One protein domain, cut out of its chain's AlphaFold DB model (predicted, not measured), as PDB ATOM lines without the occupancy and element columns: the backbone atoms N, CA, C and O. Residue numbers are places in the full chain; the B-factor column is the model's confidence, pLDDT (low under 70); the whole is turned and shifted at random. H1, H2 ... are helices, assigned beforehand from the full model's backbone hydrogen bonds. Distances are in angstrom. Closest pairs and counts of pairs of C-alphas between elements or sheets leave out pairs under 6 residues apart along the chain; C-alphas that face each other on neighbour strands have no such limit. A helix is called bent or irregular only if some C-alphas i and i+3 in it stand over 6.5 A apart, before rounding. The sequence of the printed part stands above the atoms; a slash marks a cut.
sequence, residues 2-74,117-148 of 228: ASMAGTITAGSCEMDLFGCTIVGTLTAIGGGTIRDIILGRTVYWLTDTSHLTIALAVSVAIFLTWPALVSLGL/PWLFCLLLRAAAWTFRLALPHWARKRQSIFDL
ATOM      1  N   ALA A   2     331.270 160.719 343.389       71.38
ATOM      2  CA  ALA A   2     331.002 160.739 341.943       71.38
ATOM      3  C   ALA A   2     329.743 159.952 341.503       71.38
ATOM      4  O   ALA A   2     328.957 160.459 340.706       71.38
ATOM      5  N   SER A   3     329.476 158.775 342.090       77.75
ATOM      6  CA  SER A   3     328.236 158.022 341.810       77.75
ATOM      7  C   SER A   3     326.972 158.768 342.243       77.75
ATOM      8  O   SER A   3     325.943 158.677 341.573       77.75
ATOM      9  N   MET A   4     327.052 159.574 343.303       73.69
ATOM     10  CA  MET A   4     325.910 160.333 343.800       73.69
ATOM     11  C   MET A   4     325.516 161.452 342.851       73.69
ATOM     12  O   MET A   4     324.354 161.524 342.459       73.69
ATOM     13  N   ALA A   5     326.490 162.252 342.417       73.81
ATOM     14  CA  ALA A   5     326.260 163.289 341.419       73.81
ATOM     15  C   ALA A   5     325.682 162.690 340.124       73.81
ATOM     16  O   ALA A   5     324.638 163.138 339.660       73.81
ATOM     17  N   GLY A   6     326.284 161.609 339.607       76.94
ATOM     18  CA  GLY A   6     325.810 160.951 338.384       76.94
ATOM     19  C   GLY A   6     324.389 160.383 338.498       76.94
ATOM     20  O   GLY A   6     323.593 160.523 337.573       76.94
ATOM     21  N   THR A   7     324.034 159.800 339.647       79.69
ATOM     22  CA  THR A   7     322.683 159.256 339.881       79.69
ATOM     23  C   THR A   7     321.635 160.370 339.962       79.69
ATOM     24  O   THR A   7     320.545 160.225 339.415       79.69
ATOM     25  N   ILE A   8     321.961 161.500 340.601       77.12
ATOM     26  CA  ILE A   8     321.067 162.667 340.706       77.12
ATOM     27  C   ILE A   8     320.830 163.297 339.328       77.12
ATOM     28  O   ILE A   8     319.690 163.609 338.970       77.12
ATOM     29  N   THR A   9     321.887 163.443 338.528       77.44
ATOM     30  CA  THR A   9     321.774 163.930 337.149       77.44
ATOM     31  C   THR A   9     320.926 162.982 336.299       77.44
ATOM     32  O   THR A   9     320.023 163.440 335.608       77.44
ATOM     33  N   ALA A  10     321.139 161.667 336.404       78.88
ATOM     34  CA  ALA A  10     320.343 160.677 335.677       78.88
ATOM     35  C   ALA A  10     318.861 160.679 336.093       78.88
ATOM     36  O   ALA A  10     317.979 160.618 335.237       78.88
ATOM     37  N   GLY A  11     318.576 160.824 337.390       76.88
ATOM     38  CA  GLY A  11     317.207 160.945 337.898       76.88
ATOM     39  C   GLY A  11     316.503 162.221 337.425       76.88
ATOM     40  O   GLY A  11     315.291 162.215 337.221       76.88
ATOM     41  N   SER A  12     317.261 163.294 337.183       73.44
ATOM     42  CA  SER A  12     316.741 164.545 336.608       73.44
ATOM     43  C   SER A  12     316.374 164.409 335.123       73.44
ATOM     44  O   SER A  12     315.556 165.176 334.626       73.44
ATOM     45  N   CYS A  13     316.934 163.411 334.435       76.25
ATOM     46  CA  CYS A  13     316.605 163.046 333.056       76.25
ATOM     47  C   CYS A  13     315.459 162.017 332.959       76.25
ATOM     48  O   CYS A  13     315.314 161.377 331.920       76.25
ATOM     49  N   GLU A  14     314.685 161.818 334.034       78.19
ATOM     50  CA  GLU A  14     313.573 160.852 334.110       78.19
ATOM     51  C   GLU A  14     313.974 159.404 333.755       78.19
ATOM     52  O   GLU A  14     313.161 158.615 333.276       78.19
ATOM     53  N   MET A  15     315.235 159.030 333.999       77.75
ATOM     54  CA  MET A  15     315.724 157.678 333.726       77.75
ATOM     55  C   MET A  15     315.199 156.669 334.757       77.75
ATOM     56  O   MET A  15     315.143 156.946 335.958       77.75
ATOM     57  N   ASP A  16     314.894 155.453 334.298       84.50
ATOM     58  CA  ASP A  16     314.534 154.334 335.173       84.50
ATOM     59  C   ASP A  16     315.652 154.006 336.181       84.50
ATOM     60  O   ASP A  16     316.827 154.320 335.963       84.50
ATOM     61  N   LEU A  17     315.300 153.305 337.269       80.88
ATOM     62  CA  LEU A  17     316.229 152.873 338.332       80.88
ATOM     63  C   LEU A  17     317.511 152.247 337.766       80.88
ATOM     64  O   LEU A  17     318.614 152.560 338.216       80.88
ATOM     65  N   PHE A  18     317.368 151.373 336.770       84.19
ATOM     66  CA  PHE A  18     318.496 150.696 336.137       84.19
ATOM     67  C   PHE A  18     319.415 151.682 335.406       84.19
ATOM     68  O   PHE A  18     320.630 151.650 335.595       84.19
ATOM     69  N   GLY A  19     318.833 152.616 334.650       83.50
ATOM     70  CA  GLY A  19     319.574 153.666 333.958       83.50
ATOM     71  C   GLY A  19     320.313 154.586 334.931       83.50
ATOM     72  O   GLY A  19     321.509 154.820 334.767       83.50
ATOM     73  N   CYS A  20     319.642 155.029 335.996       85.06
ATOM     74  CA  CYS A  20     320.265 155.840 337.043       85.06
ATOM     75  C   CYS A  20     321.432 155.114 337.722       85.06
ATOM     76  O   CYS A  20     322.481 155.710 337.974       85.06
ATOM     77  N   THR A  21     321.265 153.815 337.976       86.75
ATOM     78  CA  THR A  21     322.283 152.993 338.634       86.75
ATOM     79  C   THR A  21     323.526 152.834 337.765       86.75
ATOM     80  O   THR A  21     324.643 153.009 338.255       86.75
ATOM     81  N   ILE A  22     323.351 152.574 336.467       87.75
ATOM     82  CA  ILE A  22     324.467 152.470 335.519       87.75
ATOM     83  C   ILE A  22     325.199 153.802 335.392       87.75
ATOM     84  O   ILE A  22     326.420 153.827 335.514       87.75
ATOM     85  N   VAL A  23     324.483 154.910 335.185       87.31
ATOM     86  CA  VAL A  23     325.107 156.228 334.987       87.31
ATOM     87  C   VAL A  23     325.893 156.659 336.224       87.31
ATOM     88  O   VAL A  23     327.025 157.130 336.105       87.31
ATOM     89  N   GLY A  24     325.339 156.459 337.421       84.69
ATOM     90  CA  GLY A  24     326.054 156.740 338.662       84.69
ATOM     91  C   GLY A  24     327.302 155.867 338.824       84.69
ATOM     92  O   GLY A  24     328.391 156.383 339.074       84.69
ATOM     93  N   THR A  25     327.184 154.560 338.599       86.56
ATOM     94  CA  THR A  25     328.325 153.632 338.693       86.56
ATOM     95  C   THR A  25     329.417 153.978 337.675       86.56
ATOM     96  O   THR A  25     330.594 154.061 338.028       86.56
ATOM     97  N   LEU A  26     329.033 154.283 336.433       87.06
ATOM     98  CA  LEU A  26     329.947 154.691 335.367       87.06
ATOM     99  C   LEU A  26     330.662 156.003 335.705       87.06
ATOM    100  O   LEU A  26     331.860 156.125 335.473       87.06
ATOM    101  N   THR A  27     329.958 156.963 336.306       85.69
ATOM    102  CA  THR A  27     330.541 158.246 336.728       85.69
ATOM    103  C   THR A  27     331.554 158.052 337.862       85.69
ATOM    104  O   THR A  27     332.585 158.722 337.894       85.69
ATOM    105  N   ALA A  28     331.302 157.110 338.779       83.56
ATOM    106  CA  ALA A  28     332.252 156.769 339.838       83.56
ATOM    107  C   ALA A  28     333.530 156.122 339.301       83.56
ATOM    108  O   ALA A  28     334.626 156.508 339.703       83.56
ATOM    109  N   ILE A  29     333.386 155.165 338.386       85.81
ATOM    110  CA  ILE A  29     334.514 154.396 337.857       85.81
ATOM    111  C   ILE A  29     335.283 155.185 336.795       85.81
ATOM    112  O   ILE A  29     336.508 155.088 336.723       85.81
ATOM    113  N   GLY A  30     334.595 156.005 336.000       81.25
ATOM    114  CA  GLY A  30     335.174 156.743 334.880       81.25
ATOM    115  C   GLY A  30     336.316 157.670 335.294       81.25
ATOM    116  O   GLY A  30     337.377 157.638 334.677       81.25
ATOM    117  N   GLY A  31     336.153 158.431 336.380       77.75
ATOM    118  CA  GLY A  31     337.194 159.351 336.854       77.75
ATOM    119  C   GLY A  31     338.472 158.639 337.314       77.75
ATOM    120  O   GLY A  31     339.575 159.041 336.946       77.75
ATOM    121  N   GLY A  32     338.329 157.550 338.078       79.06
ATOM    122  CA  GLY A  32     339.468 156.736 338.513       79.06
ATOM    123  C   GLY A  32     340.124 155.991 337.352       79.06
ATOM    124  O   GLY A  32     341.343 155.974 337.250       79.06
ATOM    125  N   THR A  33     339.321 155.476 336.419       83.38
ATOM    126  CA  THR A  33     339.814 154.746 335.243       83.38
ATOM    127  C   THR A  33     340.635 155.638 334.321       83.38
ATOM    128  O   THR A  33     341.728 155.255 333.922       83.38
ATOM    129  N   ILE A  34     340.153 156.847 334.017       83.00
ATOM    130  CA  ILE A  34     340.892 157.795 333.173       83.00
ATOM    131  C   ILE A  34     342.218 158.185 333.836       83.00
ATOM    132  O   ILE A  34     343.254 158.187 333.177       83.00
ATOM    133  N   ARG A  35     342.208 158.464 335.146       78.44
ATOM    134  CA  ARG A  35     343.426 158.766 335.909       78.44
ATOM    135  C   ARG A  35     344.436 157.618 335.844       78.44
ATOM    136  O   ARG A  35     345.617 157.872 335.621       78.44
ATOM    137  N   ASP A  36     343.984 156.381 336.021       79.94
ATOM    138  CA  ASP A  36     344.861 155.207 336.039       79.94
ATOM    139  C   ASP A  36     345.446 154.920 334.645       79.94
ATOM    140  O   ASP A  36     346.635 154.626 334.538       79.94
ATOM    141  N   ILE A  37     344.660 155.114 333.577       88.25
ATOM    142  CA  ILE A  37     345.131 155.001 332.185       88.25
ATOM    143  C   ILE A  37     346.205 156.051 331.881       88.25
ATOM    144  O   ILE A  37     347.248 155.710 331.328       88.25
ATOM    145  N   ILE A  38     345.984 157.315 332.264       90.75
ATOM    146  CA  ILE A  38     346.963 158.397 332.056       90.75
ATOM    147  C   ILE A  38     348.273 158.105 332.802       90.75
ATOM    148  O   ILE A  38     349.352 158.416 332.306       90.75
ATOM    149  N   LEU A  39     348.187 157.486 333.982       88.31
ATOM    150  CA  LEU A  39     349.344 157.108 334.797       88.31
ATOM    151  C   LEU A  39     349.980 155.771 334.381       88.31
ATOM    152  O   LEU A  39     350.966 155.368 334.999       88.31
ATOM    153  N   GLY A  40     349.432 155.072 333.382       87.12
ATOM    154  CA  GLY A  40     349.913 153.759 332.943       87.12
ATOM    155  C   GLY A  40     349.796 152.667 334.013       87.12
ATOM    156  O   GLY A  40     350.595 151.732 334.029       87.12
ATOM    157  N   ARG A  41     348.844 152.797 334.946       85.12
ATOM    158  CA  ARG A  41     348.623 151.855 336.053       85.12
ATOM    159  C   ARG A  41     347.456 150.919 335.758       85.12
ATOM    160  O   ARG A  41     346.587 151.214 334.940       85.12
ATOM    161  N   THR A  42     347.429 149.779 336.445       85.00
ATOM    162  CA  THR A  42     346.276 148.875 336.421       85.00
ATOM    163  C   THR A  42     345.059 149.567 337.023       85.00
ATOM    164  O   THR A  42     345.165 150.291 338.012       85.00
ATOM    165  N   VAL A  43     343.894 149.358 336.410       84.56
ATOM    166  CA  VAL A  43     342.675 150.062 336.807       84.56
ATOM    167  C   VAL A  43     342.207 149.588 338.183       84.56
ATOM    168  O   VAL A  43     342.035 148.388 338.401       84.56
ATOM    169  N   TYR A  44     341.950 150.526 339.097       79.50
ATOM    170  CA  TYR A  44     341.706 150.229 340.515       79.50
ATOM    171  C   TYR A  44     340.522 149.279 340.800       79.50
ATOM    172  O   TYR A  44     340.533 148.538 341.783       79.50
ATOM    173  N   TRP A  45     339.483 149.272 339.961       78.81
ATOM    174  CA  TRP A  45     338.310 148.412 340.169       78.81
ATOM    175  C   TRP A  45     338.539 146.961 339.721       78.81
ATOM    176  O   TRP A  45     337.772 146.084 340.107       78.81
ATOM    177  N   LEU A  46     339.583 146.701 338.923       80.38
ATOM    178  CA  LEU A  46     340.002 145.344 338.558       80.38
ATOM    179  C   LEU A  46     340.827 144.692 339.670       80.38
ATOM    180  O   LEU A  46     340.801 143.474 339.810       80.38
ATOM    181  N   THR A  47     341.552 145.492 340.456       81.50
ATOM    182  CA  THR A  47     342.320 145.001 341.607       81.50
ATOM    183  C   THR A  47     341.439 144.695 342.810       81.50
ATOM    184  O   THR A  47     341.730 143.757 343.543       81.50
ATOM    185  N   ASP A  48     340.361 145.457 343.008       76.00
ATOM    186  CA  ASP A  48     339.431 145.242 344.113       76.00
ATOM    187  C   ASP A  48     337.978 145.486 343.681       76.00
ATOM    188  O   ASP A  48     337.506 146.621 343.539       76.00
ATOM    189  N   THR A  49     337.244 144.382 343.522       79.12
ATOM    190  CA  THR A  49     335.830 144.365 343.129       79.12
ATOM    191  C   THR A  49     334.903 145.030 344.143       79.12
ATOM    192  O   THR A  49     333.786 145.414 343.785       79.12
ATOM    193  N   SER A  50     335.346 145.216 345.389       77.44
ATOM    194  CA  SER A  50     334.559 145.866 346.442       77.44
ATOM    195  C   SER A  50     334.168 147.286 346.037       77.44
ATOM    196  O   SER A  50     333.044 147.727 346.260       77.44
ATOM    197  N   HIS A  51     335.049 147.997 345.333       76.38
ATOM    198  CA  HIS A  51     334.787 149.359 344.870       76.38
ATOM    199  C   HIS A  51     333.602 149.444 343.902       76.38
ATOM    200  O   HIS A  51     332.837 150.413 343.924       76.38
ATOM    201  N   LEU A  52     333.433 148.418 343.067       82.00
ATOM    202  CA  LEU A  52     332.352 148.346 342.095       82.00
ATOM    203  C   LEU A  52     331.016 148.047 342.784       82.00
ATOM    204  O   LEU A  52     330.012 148.694 342.480       82.00
ATOM    205  N   THR A  53     331.004 147.136 343.762       79.62
ATOM    206  CA  THR A  53     329.790 146.818 344.531       79.62
ATOM    207  C   THR A  53     329.330 148.002 345.383       79.62
ATOM    208  O   THR A  53     328.132 148.278 345.441       79.62
ATOM    209  N   ILE A  54     330.261 148.770 345.958       80.44
ATOM    210  CA  ILE A  54     329.956 150.003 346.698       80.44
ATOM    211  C   ILE A  54     329.356 151.066 345.773       80.44
ATOM    212  O   ILE A  54     328.352 151.685 346.121       80.44
ATOM    213  N   ALA A  55     329.942 151.287 344.592       81.94
ATOM    214  CA  ALA A  55     329.430 152.272 343.640       81.94
ATOM    215  C   ALA A  55     327.994 151.940 343.196       81.94
ATOM    216  O   ALA A  55     327.131 152.821 343.187       81.94
ATOM    217  N   LEU A  56     327.732 150.659 342.920       84.62
ATOM    218  CA  LEU A  56     326.405 150.156 342.579       84.62
ATOM    219  C   LEU A  56     325.411 150.372 343.730       84.62
ATOM    220  O   LEU A  56     324.332 150.933 343.539       84.62
ATOM    221  N   ALA A  57     325.796 149.967 344.940       81.19
ATOM    222  CA  ALA A  57     324.987 150.112 346.140       81.19
ATOM    223  C   ALA A  57     324.599 151.563 346.435       81.19
ATOM    224  O   ALA A  57     323.442 151.850 346.745       81.19
ATOM    225  N   VAL A  58     325.563 152.479 346.333       80.56
ATOM    226  CA  VAL A  58     325.350 153.907 346.580       80.56
ATOM    227  C   VAL A  58     324.367 154.477 345.563       80.56
ATOM    228  O   VAL A  58     323.427 155.166 345.953       80.56
ATOM    229  N   SER A  59     324.512 154.140 344.281       82.38
ATOM    230  CA  SER A  59     323.573 154.582 343.249       82.38
ATOM    231  C   SER A  59     322.144 154.079 343.483       82.38
ATOM    232  O   SER A  59     321.195 154.860 343.383       82.38
ATOM    233  N   VAL A  60     321.971 152.811 343.873       83.00
ATOM    234  CA  VAL A  60     320.646 152.267 344.221       83.00
ATOM    235  C   VAL A  60     320.068 152.982 345.443       83.00
ATOM    236  O   VAL A  60     318.913 153.410 345.423       83.00
ATOM    237  N   ALA A  61     320.869 153.168 346.496       81.06
ATOM    238  CA  ALA A  61     320.434 153.851 347.711       81.06
ATOM    239  C   ALA A  61     319.971 155.289 347.427       81.06
ATOM    240  O   ALA A  61     318.966 155.734 347.978       81.06
ATOM    241  N   ILE A  62     320.659 156.005 346.536       77.62
ATOM    242  CA  ILE A  62     320.335 157.392 346.178       77.62
ATOM    243  C   ILE A  62     319.043 157.481 345.384       77.62
ATOM    244  O   ILE A  62     318.191 158.305 345.702       77.62
ATOM    245  N   PHE A  63     318.853 156.612 344.392       78.50
ATOM    246  CA  PHE A  63     317.603 156.589 343.639       78.50
ATOM    247  C   PHE A  63     316.396 156.323 344.555       78.50
ATOM    248  O   PHE A  63     315.351 156.960 344.421       78.50
ATOM    249  N   LEU A  64     316.546 155.411 345.521       78.38
ATOM    250  CA  LEU A  64     315.493 155.089 346.486       78.38
ATOM    251  C   LEU A  64     315.235 156.226 347.487       78.38
ATOM    252  O   LEU A  64     314.084 156.482 347.842       78.38
ATOM    253  N   THR A  65     316.286 156.916 347.930       72.19
ATOM    254  CA  THR A  65     316.188 158.018 348.903       72.19
ATOM    255  C   THR A  65     315.759 159.344 348.275       72.19
ATOM    256  O   THR A  65     315.176 160.172 348.971       72.19
ATOM    257  N   TRP A  66     315.957 159.538 346.967       69.81
ATOM    258  CA  TRP A  66     315.605 160.755 346.225       69.81
ATOM    259  C   TRP A  66     314.172 161.272 346.474       69.81
ATOM    260  O   TRP A  66     314.019 162.420 346.895       69.81
ATOM    261  N   PRO A  67     313.098 160.473 346.293       66.62
ATOM    262  CA  PRO A  67     311.733 160.950 346.527       66.62
ATOM    263  C   PRO A  67     311.451 161.289 347.998       66.62
ATOM    264  O   PRO A  67     310.684 162.213 348.271       66.62
ATOM    265  N   ALA A  68     312.076 160.577 348.941       64.06
ATOM    266  CA  ALA A  68     311.950 160.866 350.368       64.06
ATOM    267  C   ALA A  68     312.655 162.184 350.728       64.06
ATOM    268  O   ALA A  68     312.095 163.010 351.448       64.06
ATOM    269  N   LEU A  69     313.836 162.429 350.159       62.69
ATOM    270  CA  LEU A  69     314.602 163.656 350.368       62.69
ATOM    271  C   LEU A  69     313.833 164.894 349.882       62.69
ATOM    272  O   LEU A  69     313.743 165.894 350.593       62.69
ATOM    273  N   VAL A  70     313.182 164.785 348.719       63.91
ATOM    274  CA  VAL A  70     312.303 165.836 348.184       63.91
ATOM    275  C   VAL A  70     311.079 166.062 349.080       63.91
ATOM    276  O   VAL A  70     310.652 167.204 349.247       63.91
ATOM    277  N   SER A  71     310.525 165.007 349.691       62.41
ATOM    278  CA  SER A  71     309.370 165.117 350.599       62.41
ATOM    279  C   SER A  71     309.693 165.796 351.937       62.41
ATOM    280  O   SER A  71     308.819 166.417 352.534       62.41
ATOM    281  N   LEU A  72     310.953 165.732 352.375       61.66
ATOM    282  CA  LEU A  72     311.449 166.358 353.605       61.66
ATOM    283  C   LEU A  72     311.792 167.848 353.430       61.66
ATOM    284  O   LEU A  72     312.282 168.472 354.365       61.66
ATOM    285  N   GLY A  73     311.563 168.431 352.247       56.72
ATOM    286  CA  GLY A  73     311.879 169.839 351.976       56.72
ATOM    287  C   GLY A  73     313.377 170.130 351.850       56.72
ATOM    288  O   GLY A  73     313.766 171.277 351.650       56.72
ATOM    289  N   LEU A  74     314.221 169.095 351.892       54.41
ATOM    290  CA  LEU A  74     315.667 169.174 351.700       54.41
ATOM    291  C   LEU A  74     315.990 169.271 350.199       54.41
ATOM    292  O   LEU A  74     316.585 168.372 349.606       54.41
ATOM    293  N   PRO A 117     332.047 148.997 355.208       47.53
ATOM    294  CA  PRO A 117     330.888 148.242 355.673       47.53
ATOM    295  C   PRO A 117     330.013 149.022 356.648       47.53
ATOM    296  O   PRO A 117     328.797 148.884 356.597       47.53
ATOM    297  N   TRP A 118     330.584 149.855 357.527       43.59
ATOM    298  CA  TRP A 118     329.783 150.616 358.492       43.59
ATOM    299  C   TRP A 118     329.027 151.767 357.823       43.59
ATOM    300  O   TRP A 118     327.828 151.923 358.052       43.59
ATOM    301  N   LEU A 119     329.679 152.505 356.917       51.50
ATOM    302  CA  LEU A 119     329.026 153.521 356.089       51.50
ATOM    303  C   LEU A 119     327.999 152.897 355.134       51.50
ATOM    304  O   LEU A 119     326.910 153.440 354.970       51.50
ATOM    305  N   PHE A 120     328.296 151.730 354.559       52.53
ATOM    306  CA  PHE A 120     327.354 150.948 353.760       52.53
ATOM    307  C   PHE A 120     326.159 150.472 354.596       52.53
ATOM    308  O   PHE A 120     325.025 150.667 354.179       52.53
ATOM    309  N   CYS A 121     326.367 149.944 355.804       50.41
ATOM    310  CA  CYS A 121     325.300 149.561 356.733       50.41
ATOM    311  C   CYS A 121     324.463 150.763 357.179       50.41
ATOM    312  O   CYS A 121     323.251 150.638 357.336       50.41
ATOM    313  N   LEU A 122     325.076 151.930 357.370       58.59
ATOM    314  CA  LEU A 122     324.386 153.155 357.759       58.59
ATOM    315  C   LEU A 122     323.590 153.739 356.585       58.59
ATOM    316  O   LEU A 122     322.438 154.121 356.772       58.59
ATOM    317  N   LEU A 123     324.137 153.698 355.366       59.47
ATOM    318  CA  LEU A 123     323.434 154.044 354.130       59.47
ATOM    319  C   LEU A 123     322.313 153.055 353.809       59.47
ATOM    320  O   LEU A 123     321.236 153.486 353.417       59.47
ATOM    321  N   LEU A 124     322.508 151.753 354.028       55.69
ATOM    322  CA  LEU A 124     321.467 150.737 353.882       55.69
ATOM    323  C   LEU A 124     320.386 150.881 354.945       55.69
ATOM    324  O   LEU A 124     319.212 150.740 354.628       55.69
ATOM    325  N   ARG A 125     320.738 151.196 356.197       57.16
ATOM    326  CA  ARG A 125     319.758 151.488 357.253       57.16
ATOM    327  C   ARG A 125     318.996 152.772 356.965       57.16
ATOM    328  O   ARG A 125     317.786 152.789 357.149       57.16
ATOM    329  N   ALA A 126     319.661 153.813 356.467       55.53
ATOM    330  CA  ALA A 126     319.017 155.048 356.038       55.53
ATOM    331  C   ALA A 126     318.113 154.807 354.818       55.53
ATOM    332  O   ALA A 126     316.969 155.254 354.811       55.53
ATOM    333  N   ALA A 127     318.567 154.032 353.832       57.72
ATOM    334  CA  ALA A 127     317.779 153.621 352.673       57.72
ATOM    335  C   ALA A 127     316.586 152.746 353.085       57.72
ATOM    336  O   ALA A 127     315.481 152.966 352.616       57.72
ATOM    337  N   ALA A 128     316.759 151.806 354.014       55.59
ATOM    338  CA  ALA A 128     315.684 150.957 354.519       55.59
ATOM    339  C   ALA A 128     314.672 151.750 355.356       55.59
ATOM    340  O   ALA A 128     313.469 151.552 355.214       55.59
ATOM    341  N   TRP A 129     315.138 152.672 356.202       50.66
ATOM    342  CA  TRP A 129     314.286 153.545 357.008       50.66
ATOM    343  C   TRP A 129     313.481 154.510 356.129       50.66
ATOM    344  O   TRP A 129     312.267 154.631 356.291       50.66
ATOM    345  N   THR A 130     314.124 155.111 355.125       50.72
ATOM    346  CA  THR A 130     313.452 155.964 354.133       50.72
ATOM    347  C   THR A 130     312.513 155.167 353.232       50.72
ATOM    348  O   THR A 130     311.409 155.633 352.993       50.72
ATOM    349  N   PHE A 131     312.858 153.943 352.818       49.88
ATOM    350  CA  PHE A 131     311.960 153.045 352.079       49.88
ATOM    351  C   PHE A 131     310.718 152.688 352.906       49.88
ATOM    352  O   PHE A 131     309.606 152.681 352.386       49.88
ATOM    353  N   ARG A 132     310.876 152.480 354.220       59.12
ATOM    354  CA  ARG A 132     309.767 152.207 355.150       59.12
ATOM    355  C   ARG A 132     308.806 153.389 355.287       59.12
ATOM    356  O   ARG A 132     307.599 153.179 355.363       59.12
ATOM    357  N   LEU A 133     309.330 154.612 355.275       56.88
ATOM    358  CA  LEU A 133     308.531 155.842 355.242       56.88
ATOM    359  C   LEU A 133     307.955 156.118 353.845       56.88
ATOM    360  O   LEU A 133     306.885 156.715 353.726       56.88
ATOM    361  N   ALA A 134     308.634 155.631 352.801       53.94
ATOM    362  CA  ALA A 134     308.300 155.893 351.412       53.94
ATOM    363  C   ALA A 134     307.306 154.933 350.763       53.94
ATOM    364  O   ALA A 134     306.588 155.315 349.836       53.94
ATOM    365  N   LEU A 135     307.194 153.709 351.273       56.88
ATOM    366  CA  LEU A 135     306.236 152.708 350.808       56.88
ATOM    367  C   LEU A 135     304.804 153.250 350.611       56.88
ATOM    368  O   LEU A 135     304.256 153.072 349.519       56.88
ATOM    369  N   PRO A 136     304.181 153.940 351.591       56.44
ATOM    370  CA  PRO A 136     302.783 154.358 351.467       56.44
ATOM    371  C   PRO A 136     302.556 155.474 350.434       56.44
ATOM    372  O   PRO A 136     301.448 155.625 349.917       56.44
ATOM    373  N   HIS A 137     303.573 156.271 350.095       56.16
ATOM    374  CA  HIS A 137     303.450 157.300 349.058       56.16
ATOM    375  C   HIS A 137     303.844 156.791 347.666       56.16
ATOM    376  O   HIS A 137     303.243 157.195 346.670       56.16
ATOM    377  N   TRP A 138     304.795 155.855 347.587       46.81
ATOM    378  CA  TRP A 138     305.194 155.208 346.335       46.81
ATOM    379  C   TRP A 138     304.113 154.245 345.823       46.81
ATOM    380  O   TRP A 138     303.813 154.254 344.631       46.81
ATOM    381  N   ALA A 139     303.448 153.502 346.718       53.03
ATOM    382  CA  ALA A 139     302.333 152.620 346.366       53.03
ATOM    383  C   ALA A 139     301.168 153.380 345.701       53.03
ATOM    384  O   ALA A 139     300.644 152.933 344.683       53.03
ATOM    385  N   ARG A 140     300.829 154.575 346.207       55.69
ATOM    386  CA  ARG A 140     299.746 155.412 345.658       55.69
ATOM    387  C   ARG A 140     300.085 156.043 344.305       55.69
ATOM    388  O   ARG A 140     299.231 156.103 343.428       55.69
ATOM    389  N   LYS A 141     301.331 156.490 344.108       48.59
ATOM    390  CA  LYS A 141     301.753 157.164 342.863       48.59
ATOM    391  C   LYS A 141     302.058 156.186 341.719       48.59
ATOM    392  O   LYS A 141     301.956 156.551 340.554       48.59
ATOM    393  N   ARG A 142     302.420 154.936 342.036       49.00
ATOM    394  CA  ARG A 142     302.666 153.891 341.026       49.00
ATOM    395  C   ARG A 142     301.367 153.325 340.454       49.00
ATOM    396  O   ARG A 142     301.321 153.060 339.257       49.00
ATOM    397  N   GLN A 143     300.316 153.214 341.273       48.72
ATOM    398  CA  GLN A 143     298.976 152.835 340.809       48.72
ATOM    399  C   GLN A 143     298.442 153.840 339.781       48.72
ATOM    400  O   GLN A 143     298.043 153.428 338.702       48.72
ATOM    401  N   SER A 144     298.587 155.151 340.012       48.19
ATOM    402  CA  SER A 144     298.097 156.160 339.057       48.19
ATOM    403  C   SER A 144     298.842 156.192 337.713       48.19
ATOM    404  O   SER A 144     298.287 156.652 336.721       48.19
ATOM    405  N   ILE A 145     300.105 155.745 337.661       49.94
ATOM    406  CA  ILE A 145     300.900 155.689 336.418       49.94
ATOM    407  C   ILE A 145     300.588 154.415 335.615       49.94
ATOM    408  O   ILE A 145     300.610 154.446 334.383       49.94
ATOM    409  N   PHE A 146     300.278 153.304 336.292       48.81
ATOM    410  CA  PHE A 146     299.900 152.045 335.640       48.81
ATOM    411  C   PHE A 146     298.395 151.934 335.329       48.81
ATOM    412  O   PHE A 146     298.047 151.236 334.380       48.81
ATOM    413  N   ASP A 147     297.520 152.684 336.011       53.72
ATOM    414  CA  ASP A 147     296.076 152.749 335.710       53.72
ATOM    415  C   ASP A 147     295.750 153.425 334.365       53.72
ATOM    416  O   ASP A 147     294.675 153.226 333.807       53.72
ATOM    417  N   LEU A 148     296.686 154.175 333.773       54.81
ATOM    418  CA  LEU A 148     296.470 154.859 332.489       54.81
ATOM    419  C   LEU A 148     296.697 153.971 331.252       54.81
ATOM    420  O   LEU A 148     296.554 154.453 330.129       54.81
TER     421      LEU A 148
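AT A GLANCE: This is residues 2 to 74 and 117 to 148 of the 228 residues of the protein "UPF0126 domain-containing protein" of Emiliania huxleyi (UniProt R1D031). What shape? An up-and-down bundle, H1, H2 and H4 each running against the one before, has H5a packed on H4 and H5b turned away, residues 139 to 148 sticking out. How large? The printed part, 105 residues with five named helices, is all helix and loose, with a radius of gyration of the C-alphas of 16.0 A, spanning 53 by 32 by 23 A.

HOW THE PARTS SIT: What touches? H2, residues 17 to 38, touches H4, residues 50 to 71; the closest C-alphas, of Thr 21 and Ser 59, are 5.0 A apart. What bends? H5, residues 117 to 148, one helix by hydrogen bonds, is bent and H4 only just irregular: C-alphas 133 and 136, and 64 and 67, are 7.0 A apart. Backbones? Of O i to N i+4 pairs, 16 of 18 in H2, 16 of 18 in H4 and 5 of 9 in arm H5b are within hydrogen-bond range.

IN THESE COORDINATES: First residue? H1, residues 2 to 12, begins at C-alpha 2, (331.002, 160.739, 341.943). Last? H5b ends at C-alpha 148, (296.470, 154.859, 332.489).

THE WHOLE: Any cut? Residues 75 to 116 are cut out; C-alphas 74 and 117 are 26.2 A apart. Low confidence? The pLDDT is under 70 in residues 66 to 74 and 117 to 148.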